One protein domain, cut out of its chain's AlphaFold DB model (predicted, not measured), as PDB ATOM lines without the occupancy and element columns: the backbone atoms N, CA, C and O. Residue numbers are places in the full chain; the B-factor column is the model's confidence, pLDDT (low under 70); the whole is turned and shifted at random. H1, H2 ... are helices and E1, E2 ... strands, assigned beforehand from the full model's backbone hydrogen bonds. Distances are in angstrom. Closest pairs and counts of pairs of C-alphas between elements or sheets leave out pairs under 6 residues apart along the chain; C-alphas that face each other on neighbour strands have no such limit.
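AT A GLANCE: This is residues 67 to 169 of the 170 residues of an uncharacterized protein of Trametes pubescens (UniProt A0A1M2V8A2). A small sheet of two parallel strands, E1 and E2, sits by the start of H1 in a loose rod of three helices. H3 is the long bar, H1 starts beside it and runs on past its end, and H2 joins its start at the rod's other end. You find 103 residues, mostly helix, in the order E1, H1, E2, H2, H3; radius of gyration of the C-alphas 16.1 A, spans 55 by 24 by 20 A.

IN THESE COORDINATES: Find C-alpha 68 at (25.685, -5.341, 84.049), where E1, residues 68 to 71, begins; it is 10.3 A long. E2, residues 105 to 108, measures 10.0 A. H1, residues 76 to 96, measures 30.6 A; H2, residues 123 to 137, 21.7 A. H3, residues 141 to 167, runs 38.3 A to C-alpha 167 at (19.860, -4.238, 97.341).

HOW THE PARTS SIT: Look at E1 and E2: N 69 and O 105 are 2.8 A apart, within hydrogen-bond range. E1, H1 and E2 form a strand-helix-strand unit, parallel neighbour strands with a helix between, its crossover right-handed. H1 touches H3 with residues 76 to 83 alone, closest C-alphas Ser 76 and Tyr 155 at 4.4 A, at a shallow tilt of 18 degrees, the same way. H2 and H3 are close but not clearly touching, closest C-alphas Asn 136 and Arg 144 at 6.8 A. Every O i to N i+4 pair is within range in H1 and H2, 21 of 23 in H3.

THE WHOLE: The C-alphas of Gly 97 and Ser 140, the two farthest apart, are 54.9 A apart. The printed part has no cut; the link E2 to H2 is long, and residues 110 to 121 have pLDDT under 70.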
ATOM      1  N   HIS A  67      24.747  -1.229  84.371       92.88
ATOM      2  CA  HIS A  67      23.609  -2.115  84.131       92.88
ATOM      3  C   HIS A  67      23.964  -3.598  84.329       92.88
ATOM      4  O   HIS A  67      23.261  -4.318  85.040       92.88
ATOM      5  N   SER A  68      25.100  -4.030  83.784       92.69
ATOM      6  CA  SER A  68      25.685  -5.341  84.049       92.69
ATOM      7  C   SER A  68      27.123  -5.193  84.517       92.69
ATOM      8  O   SER A  68      27.921  -4.523  83.869       92.69
ATOM      9  N   VAL A  69      27.484  -5.878  85.599       91.94
ATOM     10  CA  VAL A  69      28.829  -5.856  86.183       91.94
ATOM     11  C   VAL A  69      29.319  -7.278  86.428       91.94
ATOM     12  O   VAL A  69      28.629  -8.088  87.047       91.94
ATOM     13  N   SER A  70      30.532  -7.579  85.959       89.56
ATOM     14  CA  SER A  70      31.194  -8.865  86.191       89.56
ATOM     15  C   SER A  70      32.536  -8.669  86.897       89.56
ATOM     16  O   SER A  70      33.438  -8.024  86.368       89.56
ATOM     17  N   LEU A  71      32.673  -9.233  88.099       87.56
ATOM     18  CA  LEU A  71      33.882  -9.213  88.926       87.56
ATOM     19  C   LEU A  71      34.257 -10.637  89.350       87.56
ATOM     20  O   LEU A  71      34.109 -11.045  90.503       87.56
ATOM     21  N   LEU A  72      34.759 -11.404  88.389       83.69
ATOM     22  CA  LEU A  72      35.073 -12.821  88.575       83.69
ATOM     23  C   LEU A  72      36.508 -13.092  89.054       83.69
ATOM     24  O   LEU A  72      36.853 -14.239  89.314       83.69
ATOM     25  N   SER A  73      37.344 -12.061  89.218       78.00
ATOM     26  CA  SER A  73      38.737 -12.255  89.639       78.00
ATOM     27  C   SER A  73      38.911 -12.662  91.104       78.00
ATOM     28  O   SER A  73      40.006 -13.055  91.490       78.00
ATOM     29  N   GLY A  74      37.858 -12.584  91.926       81.00
ATOM     30  CA  GLY A  74      37.938 -12.936  93.350       81.00
ATOM     31  C   GLY A  74      38.790 -11.966  94.179       81.00
ATOM     32  O   GLY A  74      39.167 -12.283  95.301       81.00
ATOM     33  N   ILE A  75      39.101 -10.780  93.644       84.44
ATOM     34  CA  ILE A  75      39.935  -9.774  94.309       84.44
ATOM     35  C   ILE A  75      39.041  -8.809  95.100       84.44
ATOM     36  O   ILE A  75      38.251  -8.069  94.510       84.44
ATOM     37  N   SER A  76      39.199  -8.760  96.426       88.75
ATOM     38  CA  SER A  76      38.411  -7.892  97.324       88.75
ATOM     39  C   SER A  76      38.507  -6.409  96.943       88.75
ATOM     40  O   SER A  76      37.503  -5.700  96.898       88.75
ATOM     41  N   GLY A  77      39.698  -5.952  96.541       88.75
ATOM     42  CA  GLY A  77      39.929  -4.585  96.066       88.75
ATOM     43  C   GLY A  77      39.050  -4.177  94.876       88.75
ATOM     44  O   GLY A  77      38.712  -3.000  94.749       88.75
ATOM     45  N   ARG A  78      38.611  -5.125  94.032       88.19
ATOM     46  CA  ARG A  78      37.674  -4.844  92.932       88.19
ATOM     47  C   ARG A  78      36.268  -4.544  93.433       88.19
ATOM     48  O   ARG A  78      35.642  -3.632  92.903       88.19
ATOM     49  N   LEU A  79      35.802  -5.257  94.458       92.19
ATOM     50  CA  LEU A  79      34.506  -4.997  95.092       92.19
ATOM     51  C   LEU A  79      34.497  -3.613  95.747       92.19
ATOM     52  O   LEU A  79      33.583  -2.824  95.516       92.19
ATOM     53  N   VAL A  80      35.562  -3.286  96.488       94.31
ATOM     54  CA  VAL A  80      35.724  -1.970  97.129       94.31
ATOM     55  C   VAL A  80      35.772  -0.854  96.088       94.31
ATOM     56  O   VAL A  80      35.119   0.179  96.247       94.31
ATOM     57  N   HIS A  81      36.533  -1.051  95.008       93.44
ATOM     58  CA  HIS A  81      36.621  -0.074  93.931       93.44
ATOM     59  C   HIS A  81      35.274   0.119  93.227       93.44
ATOM     60  O   HIS A  81      34.866   1.259  93.021       93.44
ATOM     61  N   LEU A  82      34.565  -0.968  92.906       93.81
ATOM     62  CA  LEU A  82      33.228  -0.899  92.322       93.81
ATOM     63  C   LEU A  82      32.279  -0.113  93.225       93.81
ATOM     64  O   LEU A  82      31.653   0.823  92.743       93.81
ATOM     65  N   LEU A  83      32.206  -0.451  94.516       95.88
ATOM     66  CA  LEU A  83      31.334   0.232  95.470       95.88
ATOM     67  C   LEU A  83      31.622   1.738  95.518       95.88
ATOM     68  O   LEU A  83      30.703   2.550  95.446       95.88
ATOM     69  N   ARG A  84      32.902   2.121  95.591       96.69
ATOM     70  CA  ARG A  84      33.312   3.532  95.590       96.69
ATOM     71  C   ARG A  84      32.866   4.243  94.315       96.69
ATOM     72  O   ARG A  84      32.263   5.308  94.390       96.69
ATOM     73  N   THR A  85      33.154   3.651  93.161       94.56
ATOM     74  CA  THR A  85      32.843   4.229  91.850       94.56
ATOM     75  C   THR A  85      31.335   4.287  91.595       94.56
ATOM     76  O   THR A  85      30.850   5.243  90.996       94.56
ATOM     77  N   PHE A  86      30.581   3.298  92.076       94.56
ATOM     78  CA  PHE A  86      29.122   3.264  92.009       94.56
ATOM     79  C   PHE A  86      28.494   4.357  92.882       94.56
ATOM     80  O   PHE A  86      27.685   5.141  92.394       94.56
ATOM     81  N   ASN A  87      28.935   4.491  94.136       95.06
ATOM     82  CA  ASN A  87      28.453   5.537  95.039       95.06
ATOM     83  C   ASN A  87      28.780   6.948  94.534       95.06
ATOM     84  O   ASN A  87      27.926   7.830  94.610       95.06
ATOM     85  N   ALA A  88      29.983   7.158  93.989       94.75
ATOM     86  CA  ALA A  88      30.356   8.429  93.371       94.75
ATOM     87  C   ALA A  88      29.420   8.771  92.203       94.75
ATOM     88  O   ALA A  88      28.850   9.856  92.173       94.75
ATOM     89  N   ALA A  89      29.159   7.808  91.314       93.00
ATOM     90  CA  ALA A  89      28.248   8.010  90.192       93.00
ATOM     91  C   ALA A  89      26.799   8.298  90.638       93.00
ATOM     92  O   ALA A  89      26.120   9.114  90.018       93.00
ATOM     93  N   LYS A  90      26.318   7.679  91.729       93.38
ATOM     94  CA  LYS A  90      25.011   8.020  92.324       93.38
ATOM     95  C   LYS A  90      24.987   9.443  92.881       93.38
ATOM     96  O   LYS A  90      23.998  10.150  92.697       93.38
ATOM     97  N   ALA A  91      26.052   9.863  93.562       94.44
ATOM     98  CA  ALA A  91      26.159  11.212  94.110       94.44
ATOM     99  C   ALA A  91      26.187  12.277  93.001       94.44
ATOM    100  O   ALA A  91      25.464  13.267  93.095       94.44
ATOM    101  N   GLU A  92      26.954  12.039  91.934       92.88
ATOM    102  CA  GLU A  92      27.004  12.894  90.741       92.88
ATOM    103  C   GLU A  92      25.632  12.995  90.067       92.88
ATOM    104  O   GLU A  92      25.135  14.098  89.848       92.88
ATOM    105  N   ALA A  93      24.964  11.861  89.820       92.25
ATOM    106  CA  ALA A  93      23.633  11.852  89.217       92.25
ATOM    107  C   ALA A  93      22.619  12.650  90.052       92.25
ATOM    108  O   ALA A  93      21.847  13.438  89.507       92.25
ATOM    109  N   ARG A  94      22.668  12.518  91.383       93.12
ATOM    110  CA  ARG A  94      21.816  13.290  92.296       93.12
ATOM    111  C   ARG A  94      22.095  14.791  92.227       93.12
ATOM    112  O   ARG A  94      21.146  15.569  92.268       93.12
ATOM    113  N   ALA A  95      23.361  15.195  92.151       94.06
ATOM    114  CA  ALA A  95      23.743  16.604  92.060       94.06
ATOM    115  C   ALA A  95      23.295  17.244  90.735       94.06
ATOM    116  O   ALA A  95      22.920  18.413  90.713       94.06
ATOM    117  N   GLU A  96      23.292  16.468  89.650       91.88
ATOM    118  CA  GLU A  96      22.898  16.916  88.310       91.88
ATOM    119  C   GLU A  96      21.388  16.773  88.030       91.88
ATOM    120  O   GLU A  96      20.923  17.191  86.973       91.88
ATOM    121  N   GLY A  97      20.613  16.162  88.937       90.75
ATOM    122  CA  GLY A  97      19.215  15.794  88.668       90.75
ATOM    123  C   GLY A  97      19.068  14.753  87.548       90.75
ATOM    124  O   GLY A  97      18.007  14.639  86.939       90.75
ATOM    125  N   ALA A  98      20.139  14.011  87.259       89.06
ATOM    126  CA  ALA A  98      20.191  12.991  86.223       89.06
ATOM    127  C   ALA A  98      19.694  11.628  86.751       89.06
ATOM    128  O   ALA A  98      19.677  11.396  87.964       89.06
ATOM    129  N   PRO A  99      19.328  10.686  85.860       89.31
ATOM    130  CA  PRO A  99      18.959   9.335  86.265       89.31
ATOM    131  C   PRO A  99      20.076   8.658  87.067       89.31
ATOM    132  O   PRO A  99      21.236   8.630  86.647       89.31
ATOM    133  N   ALA A 100      19.723   8.092  88.223       91.31
ATOM    134  CA  ALA A 100      20.677   7.374  89.055       91.31
ATOM    135  C   ALA A 100      21.115   6.060  88.374       91.31
ATOM    136  O   ALA A 100      20.274   5.349  87.815       91.31
ATOM    137  N   PRO A 101      22.412   5.704  88.420       92.50
ATOM    138  CA  PRO A 101      22.862   4.395  87.971       92.50
ATOM    139  C   PRO A 101      22.339   3.297  88.903       92.50
ATOM    140  O   PRO A 101      22.251   3.493  90.115       92.50
ATOM    141  N   PHE A 102      22.072   2.121  88.340       90.56
ATOM    142  CA  PHE A 102      21.692   0.916  89.078       90.56
ATOM    143  C   PHE A 102      22.405  -0.309  88.497       90.56
ATOM    144  O   PHE A 102      22.801  -0.313  87.328       90.56
ATOM    145  N   ILE A 103      22.562  -1.352  89.313       93.38
ATOM    146  CA  ILE A 103      23.139  -2.631  88.889       93.38
ATOM    147  C   ILE A 103      22.002  -3.638  88.734       93.38
ATOM    148  O   ILE A 103      21.387  -4.036  89.718       93.38
ATOM    149  N   ARG A 104      21.719  -4.057  87.495       91.44
ATOM    150  CA  ARG A 104      20.680  -5.057  87.200       91.44
ATOM    151  C   ARG A 104      21.225  -6.477  87.263       91.44
ATOM    152  O   ARG A 104      20.556  -7.377  87.762       91.44
ATOM    153  N   HIS A 105      22.439  -6.664  86.757       91.00
ATOM    154  CA  HIS A 105      23.108  -7.954  86.704       91.00
ATOM    155  C   HIS A 105      24.456  -7.851  87.416       91.00
ATOM    156  O   HIS A 105      25.345  -7.128  86.966       91.00
ATOM    157  N   LEU A 106      24.617  -8.585  88.518       91.38
ATOM    158  CA  LEU A 106      25.884  -8.704  89.232       91.38
ATOM    159  C   LEU A 106      26.390 -10.143  89.137       91.38
ATOM    160  O   LEU A 106      25.755 -11.069  89.634       91.38
ATOM    161  N   CYS A 107      27.559 -10.321  88.530       89.38
ATOM    162  CA  CYS A 107      28.249 -11.600  88.447       89.38
ATOM    163  C   CYS A 107      29.560 -11.517  89.238       89.38
ATOM    164  O   CYS A 107      30.439 -10.722  88.906       89.38
ATOM    165  N   ILE A 108      29.692 -12.313  90.297       86.75
ATOM    166  CA  ILE A 108      30.852 -12.307  91.199       86.75
ATOM    167  C   ILE A 108      31.321 -13.729  91.496       86.75
ATOM    168  O   ILE A 108      30.549 -14.682  91.385       86.75
ATOM    169  N   SER A 109      32.580 -13.872  91.911       80.69
ATOM    170  CA  SER A 109      33.077 -15.151  92.416       80.69
ATOM    171  C   SER A 109      32.731 -15.315  93.896       80.69
ATOM    172  O   SER A 109      33.264 -14.600  94.737       80.69
ATOM    173  N   LEU A 110      31.873 -16.280  94.231       69.81
ATOM    174  CA  LEU A 110      31.522 -16.594  95.628       69.81
ATOM    175  C   LEU A 110      32.646 -17.320  96.380       69.81
ATOM    176  O   LEU A 110      32.662 -17.353  97.607       69.81
ATOM    177  N   THR A 111      33.603 -17.879  95.640       67.56
ATOM    178  CA  THR A 111      34.822 -18.472  96.178       67.56
ATOM    179  C   THR A 111      36.013 -17.709  95.599       67.56
ATOM    180  O   THR A 111      36.291 -17.860  94.409       67.56
ATOM    181  N   PRO A 112      36.769 -16.919  96.380       62.56
ATOM    182  CA  PRO A 112      37.931 -16.179  95.874       62.56
ATOM    183  C   PRO A 112      39.130 -17.085  95.542       62.56
ATOM    184  O   PRO A 112      40.234 -16.609  95.288       62.56
ATOM    185  N   ALA A 113      38.927 -18.406  95.481       57.50
ATOM    186  CA  ALA A 113      39.810 -19.272  94.722       57.50
ATOM    187  C   ALA A 113      39.772 -18.777  93.274       57.50
ATOM    188  O   ALA A 113      38.747 -18.919  92.617       57.50
ATOM    189  N   PHE A 114      40.854 -18.122  92.840       61.69
ATOM    190  CA  PHE A 114      41.066 -17.559  91.507       61.69
ATOM    191  C   PHE A 114      40.705 -18.615  90.457       61.69
ATOM    192  O   PHE A 114      41.537 -19.443  90.085       61.69
ATOM    193  N   ASN A 115      39.435 -18.655  90.057       52.78
ATOM    194  CA  ASN A 115      38.934 -19.743  89.247       52.78
ATOM    195  C   ASN A 115      39.226 -19.405  87.787       52.78
ATOM    196  O   ASN A 115      38.910 -18.318  87.305       52.78
ATOM    197  N   ILE A 116      39.848 -20.352  87.091       52.62
ATOM    198  CA  ILE A 116      40.356 -20.245  85.715       52.62
ATOM    199  C   ILE A 116      39.197 -20.440  84.716       52.62
ATOM    200  O   ILE A 116      39.337 -21.086  83.683       52.62
ATOM    201  N   LEU A 117      37.998 -19.948  85.030       52.00
ATOM    202  CA  LEU A 117      36.805 -20.166  84.208       52.00
ATOM    203  C   LEU A 117      36.786 -19.231  82.995       52.00
ATOM    204  O   LEU A 117      35.918 -18.379  82.902       52.00
ATOM    205  N   GLY A 118      37.756 -19.332  82.081       53.25
ATOM    206  CA  GLY A 118      37.730 -18.638  80.780       53.25
ATOM    207  C   GLY A 118      37.493 -17.119  80.833       53.25
ATOM    208  O   GLY A 118      37.150 -16.509  79.822       53.25
ATOM    209  N   VAL A 119      37.640 -16.504  82.011       59.75
ATOM    210  CA  VAL A 119      37.296 -15.109  82.255       59.75
ATOM    211  C   VAL A 119      38.387 -14.243  81.649       59.75
ATOM    212  O   VAL A 119      39.577 -14.474  81.873       59.75
ATOM    213  N   ARG A 120      37.996 -13.200  80.909       61.59
ATOM    214  CA  ARG A 120      38.933 -12.143  80.527       61.59
ATOM    215  C   ARG A 120      39.386 -11.392  81.774       61.59
ATOM    216  O   ARG A 120      38.670 -10.545  82.296       61.59
ATOM    217  N   PHE A 121      40.594 -11.696  82.218       69.00
ATOM    218  CA  PHE A 121      41.294 -10.924  83.232       69.00
ATOM    219  C   PHE A 121      41.789  -9.602  82.648       69.00
ATOM    220  O   PHE A 121      42.250  -9.545  81.505       69.00
ATOM    221  N   THR A 122      41.720  -8.535  83.438       73.06
ATOM    222  CA  THR A 122      42.450  -7.306  83.117       73.06
ATOM    223  C   THR A 122      43.945  -7.509  83.376       73.06
ATOM    224  O   THR A 122      44.343  -8.405  84.124       73.06
ATOM    225  N   GLU A 123      44.791  -6.648  82.813       78.06
ATOM    226  CA  GLU A 123      46.243  -6.681  83.048       78.06
ATOM    227  C   GLU A 123      46.606  -6.606  84.541       78.06
ATOM    228  O   GLU A 123      47.511  -7.300  85.014       78.06
ATOM    229  N   LEU A 124      45.839  -5.829  85.314       74.94
ATOM    230  CA  LEU A 124      46.006  -5.739  86.760       74.94
ATOM    231  C   LEU A 124      45.648  -7.058  87.463       74.94
ATOM    232  O   LEU A 124      46.371  -7.471  88.367       74.94
ATOM    233  N   ASP A 125      44.591  -7.755  87.030       75.38
ATOM    234  CA  ASP A 125      44.231  -9.056  87.613       75.38
ATOM    235  C   ASP A 125      45.309 -10.111  87.309       75.38
ATOM    236  O   ASP A 125      45.695 -10.882  88.189       75.38
ATOM    237  N   VAL A 126      45.862 -10.100  86.088       79.00
ATOM    238  CA  VAL A 126      46.980 -10.976  85.694       79.00
ATOM    239  C   VAL A 126      48.220 -10.690  86.538       79.00
ATOM    240  O   VAL A 126      48.865 -11.619  87.023       79.00
ATOM    241  N   THR A 127      48.552  -9.415  86.741       84.25
ATOM    242  CA  THR A 127      49.708  -8.997  87.547       84.25
ATOM    243  C   THR A 127      49.560  -9.430  89.004       84.25
ATOM    244  O   THR A 127      50.486 -10.010  89.571       84.25
ATOM    245  N   MET A 128      48.382  -9.233  89.600       79.81
ATOM    246  CA  MET A 128      48.096  -9.697  90.961       79.81
ATOM    247  C   MET A 128      48.204 -11.220  91.079       79.81
ATOM    248  O   MET A 128      48.798 -11.722  92.033       79.81
ATOM    249  N   MET A 129      47.699 -11.961  90.090       77.94
ATOM    250  CA  MET A 129      47.784 -13.421  90.081       77.94
ATOM    251  C   MET A 129      49.232 -13.915  89.964       77.94
ATOM    252  O   MET A 129      49.624 -14.817  90.702       77.94
ATOM    253  N   LYS A 130      50.052 -13.292  89.107       83.81
ATOM    254  CA  LYS A 130      51.491 -13.589  89.001       83.81
ATOM    255  C   LYS A 130      52.215 -13.341  90.322       83.81
ATOM    256  O   LYS A 130      52.902 -14.236  90.805       83.81
ATOM    257  N   ASN A 131      51.996 -12.181  90.946       85.06
ATOM    258  CA  ASN A 131      52.587 -11.869  92.249       85.06
ATOM    259  C   ASN A 131      52.195 -12.903  93.313       85.06
ATOM    260  O   ASN A 131      53.048 -13.354  94.074       85.06
ATOM    261  N   ARG A 132      50.930 -13.342  93.334       79.81
ATOM    262  CA  ARG A 132      50.451 -14.378  94.259       79.81
ATOM    263  C   ARG A 132      51.113 -15.736  94.013       79.81
ATOM    264  O   ARG A 132      51.466 -16.418  94.973       79.81
ATOM    265  N   ILE A 133      51.291 -16.133  92.750       83.81
ATOM    266  CA  ILE A 133      51.991 -17.373  92.377       83.81
ATOM    267  C   ILE A 133      53.443 -17.331  92.854       83.81
ATOM    268  O   ILE A 133      53.899 -18.292  93.467       83.81
ATOM    269  N   GLU A 134      54.152 -16.224  92.629       87.12
ATOM    270  CA  GLU A 134      55.541 -16.086  93.079       87.12
ATOM    271  C   GLU A 134      55.653 -16.113  94.606       87.12
ATOM    272  O   GLU A 134      56.470 -16.852  95.150       87.12
ATOM    273  N   GLN A 135      54.766 -15.412  95.316       81.94
ATOM    274  CA  GLN A 135      54.711 -15.464  96.780       81.94
ATOM    275  C   GLN A 135      54.374 -16.866  97.307       81.94
ATOM    276  O   GLN A 135      54.852 -17.262  98.362       81.94
ATOM    277  N   ASN A 136      53.568 -17.651  96.588       84.25
ATOM    278  CA  ASN A 136      53.236 -19.017  96.995       84.25
ATOM    279  C   ASN A 136      54.419 -19.977  96.961       84.25
ATOM    280  O   ASN A 136      54.402 -20.951  97.713       84.25
ATOM    281  N   LYS A 137      55.424 -19.728  96.115       88.50
ATOM    282  CA  LYS A 137      56.603 -20.597  96.011       88.50
ATOM    283  C   LYS A 137      57.460 -20.574  97.277       88.50
ATOM    284  O   LYS A 137      58.126 -21.561  97.560       88.50
ATOM    285  N   SER A 138      57.440 -19.473  98.032       87.50
ATOM    286  CA  SER A 138      58.253 -19.291  99.240       87.50
ATOM    287  C   SER A 138      57.516 -19.600 100.549       87.50
ATOM    288  O   SER A 138      58.131 -19.549 101.613       87.50
ATOM    289  N   LEU A 139      56.219 -19.925 100.502       90.69
ATOM    290  CA  LEU A 139      55.390 -20.125 101.693       90.69
ATOM    291  C   LEU A 139      55.176 -21.607 102.023       90.69
ATOM    292  O   LEU A 139      54.922 -22.438 101.148       90.69
ATOM    293  N   SER A 140      55.169 -21.924 103.323       93.19
ATOM    294  CA  SER A 140      54.738 -23.235 103.816       93.19
ATOM    295  C   SER A 140      53.263 -23.503 103.476       93.19
ATOM    296  O   SER A 140      52.506 -22.604 103.101       93.19
ATOM    297  N   TYR A 141      52.824 -24.760 103.573       89.75
ATOM    298  CA  TYR A 141      51.408 -25.104 103.388       89.75
ATOM    299  C   TYR A 141      50.491 -24.358 104.370       89.75
ATOM    300  O   TYR A 141      49.544 -23.706 103.942       89.75
ATOM    301  N   GLU A 142      50.823 -24.377 105.661       92.62
ATOM    302  CA  GLU A 142      50.026 -23.721 106.705       92.62
ATOM    303  C   GLU A 142      49.944 -22.201 106.514       92.62
ATOM    304  O   GLU A 142      48.878 -21.604 106.691       92.62
ATOM    305  N   ALA A 143      51.039 -21.570 106.077       91.06
ATOM    306  CA  ALA A 143      51.051 -20.144 105.767       91.06
ATOM    307  C   ALA A 143      50.169 -19.812 104.550       91.06
ATOM    308  O   ALA A 143      49.452 -18.810 104.560       91.06
ATOM    309  N   ARG A 144      50.168 -20.668 103.516       87.94
ATOM    310  CA  ARG A 144      49.284 -20.520 102.347       87.94
ATOM    311  C   ARG A 144      47.815 -20.659 102.731       87.94
ATOM    312  O   ARG A 144      47.017 -19.822 102.318       87.94
ATOM    313  N   GLU A 145      47.464 -21.658 103.535       88.12
ATOM    314  CA  GLU A 145      46.089 -21.853 104.010       88.12
ATOM    315  C   GLU A 145      45.606 -20.683 104.871       88.12
ATOM    316  O   GLU A 145      44.509 -20.166 104.652       88.12
ATOM    317  N   SER A 146      46.449 -20.198 105.784       90.12
ATOM    318  CA  SER A 146      46.138 -19.031 106.617       90.12
ATOM    319  C   SER A 146      45.896 -17.783 105.766       90.12
ATOM    320  O   SER A 146      44.904 -17.082 105.961       90.12
ATOM    321  N   ARG A 147      46.735 -17.541 104.750       87.69
ATOM    322  CA  ARG A 147      46.540 -16.425 103.814       87.69
ATOM    323  C   ARG A 147      45.270 -16.588 102.977       87.69
ATOM    324  O   ARG A 147      44.509 -15.639 102.844       87.69
ATOM    325  N   ASN A 148      45.002 -17.781 102.447       85.06
ATOM    326  CA  ASN A 148      43.780 -18.064 101.682       85.06
ATOM    327  C   ASN A 148      42.514 -17.880 102.535       85.06
ATOM    328  O   ASN A 148      41.455 -17.514 102.023       85.06
ATOM    329  N   LYS A 149      42.593 -18.176 103.836       88.31
ATOM    330  CA  LYS A 149      41.522 -17.889 104.791       88.31
ATOM    331  C   LYS A 149      41.331 -16.379 104.963       88.31
ATOM    332  O   LYS A 149      40.209 -15.921 104.779       88.31
ATOM    333  N   GLN A 150      42.405 -15.621 105.191       89.38
ATOM    334  CA  GLN A 150      42.331 -14.160 105.304       89.38
ATOM    335  C   GLN A 150      41.760 -13.505 104.039       89.38
ATOM    336  O   GLN A 150      40.841 -12.702 104.117       89.38
ATOM    337  N   GLU A 151      42.229 -13.900 102.852       86.50
ATOM    338  CA  GLU A 151      41.724 -13.369 101.578       86.50
ATOM    339  C   GLU A 151      40.220 -13.641 101.386       86.50
ATOM    340  O   GLU A 151      39.505 -12.808 100.826       86.50
ATOM    341  N   ARG A 152      39.717 -14.790 101.867       87.25
ATOM    342  CA  ARG A 152      38.275 -15.087 101.894       87.25
ATOM    343  C   ARG A 152      37.530 -14.133 102.812       87.25
ATOM    344  O   ARG A 152      36.523 -13.568 102.392       87.25
ATOM    345  N   GLU A 153      38.015 -13.956 104.034       90.75
ATOM    346  CA  GLU A 153      37.412 -13.051 105.015       90.75
ATOM    347  C   GLU A 153      37.363 -11.611 104.484       90.75
ATOM    348  O   GLU A 153      36.297 -10.996 104.497       90.75
ATOM    349  N   ASP A 154      38.455 -11.122 103.891       91.12
ATOM    350  CA  ASP A 154      38.532  -9.791 103.279       91.12
ATOM    351  C   ASP A 154      37.561  -9.641 102.098       91.12
ATOM    352  O   ASP A 154      36.918  -8.600 101.930       91.12
ATOM    353  N   TYR A 155      37.436 -10.673 101.257       90.75
ATOM    354  CA  TYR A 155      36.497 -10.671 100.135       90.75
ATOM    355  C   TYR A 155      35.047 -10.613 100.618       90.75
ATOM    356  O   TYR A 155      34.270  -9.793 100.129       90.75
ATOM    357  N   HIS A 156      34.688 -11.437 101.604       90.25
ATOM    358  CA  HIS A 156      33.354 -11.420 102.200       90.25
ATOM    359  C   HIS A 156      33.055 -10.078 102.874       90.25
ATOM    360  O   HIS A 156      31.988  -9.507 102.642       90.25
ATOM    361  N   ALA A 157      34.005  -9.526 103.631       93.25
ATOM    362  CA  ALA A 157      33.871  -8.217 104.261       93.25
ATOM    363  C   ALA A 157      33.651  -7.094 103.232       93.25
ATOM    364  O   ALA A 157      32.846  -6.197 103.468       93.25
ATOM    365  N   ALA A 158      34.310  -7.157 102.069       93.19
ATOM    366  CA  ALA A 158      34.111  -6.206 100.976       93.19
ATOM    367  C   ALA A 158      32.792  -6.418 100.208       93.19
ATOM    368  O   ALA A 158      32.228  -5.461  99.673       93.19
ATOM    369  N   PHE A 159      32.292  -7.653 100.143       92.62
ATOM    370  CA  PHE A 159      31.042  -7.983  99.458       92.62
ATOM    371  C   PHE A 159      29.811  -7.446 100.191       92.62
ATOM    372  O   PHE A 159      28.922  -6.896  99.547       92.62
ATOM    373  N   LEU A 160      29.760  -7.558 101.520       93.44
ATOM    374  CA  LEU A 160      28.599  -7.141 102.316       93.44
ATOM    375  C   LEU A 160      28.128  -5.695 102.053       93.44
ATOM    376  O   LEU A 160      26.944  -5.513 101.759       93.44
ATOM    377  N   PRO A 161      28.990  -4.660 102.098       94.62
ATOM    378  CA  PRO A 161      28.550  -3.291 101.833       94.62
ATOM    379  C   PRO A 161      28.162  -3.070 100.366       94.62
ATOM    380  O   PRO A 161      27.264  -2.276 100.090       94.62
ATOM    381  N   LEU A 162      28.790  -3.782  99.422       93.12
ATOM    382  CA  LEU A 162      28.387  -3.746  98.015       93.12
ATOM    383  C   LEU A 162      26.985  -4.333  97.832       93.12
ATOM    384  O   LEU A 162      26.148  -3.725  97.169       93.12
ATOM    385  N   PHE A 163      26.722  -5.487  98.442       92.31
ATOM    386  CA  PHE A 163      25.417  -6.134  98.402       92.31
ATOM    387  C   PHE A 163      24.332  -5.234  98.998       92.31
ATOM    388  O   PHE A 163      23.301  -5.034  98.367       92.31
ATOM    389  N   ALA A 164      24.592  -4.626 100.159       93.31
ATOM    390  CA  ALA A 164      23.664  -3.686 100.782       93.31
ATOM    391  C   ALA A 164      23.361  -2.474  99.881       93.31
ATOM    392  O   ALA A 164      22.204  -2.085  99.745       93.31
ATOM    393  N   ALA A 165      24.383  -1.904  99.229       91.62
ATOM    394  CA  ALA A 165      24.213  -0.765  98.329       91.62
ATOM    395  C   ALA A 165      23.380  -1.104  97.083       91.62
ATOM    396  O   ALA A 165      22.590  -0.274  96.646       91.62
ATOM    397  N   ILE A 166      23.546  -2.308  96.527       90.75
ATOM    398  CA  ILE A 166      22.792  -2.773  95.352       90.75
ATOM    399  C   ILE A 166      21.361  -3.146  95.736       90.75
ATOM    400  O   ILE A 166      20.425  -2.800  95.026       90.75
ATOM    401  N   HIS A 167      21.179  -3.827  96.867       88.31
ATOM    402  CA  HIS A 167      19.860  -4.238  97.341       88.31
ATOM    403  C   HIS A 167      18.969  -3.041  97.698       88.31
ATOM    404  O   HIS A 167      17.755  -3.133  97.580       88.31
ATOM    405  N   ALA A 168      19.541  -1.913  98.121       86.19
ATOM    406  CA  ALA A 168      18.773  -0.695  98.376       86.19
ATOM    407  C   ALA A 168      18.079  -0.127  97.119       86.19
ATOM    408  O   ALA A 168      17.192   0.713  97.257       86.19
ATOM    409  N   ASP A 169      18.485  -0.568  95.925       78.31
ATOM    410  CA  ASP A 169      17.965  -0.109  94.635       78.31
ATOM    411  C   ASP A 169      17.011  -1.127  93.961       78.31
ATOM    412  O   ASP A 169      16.553  -0.869  92.844       78.31
TER     413      ASP A 169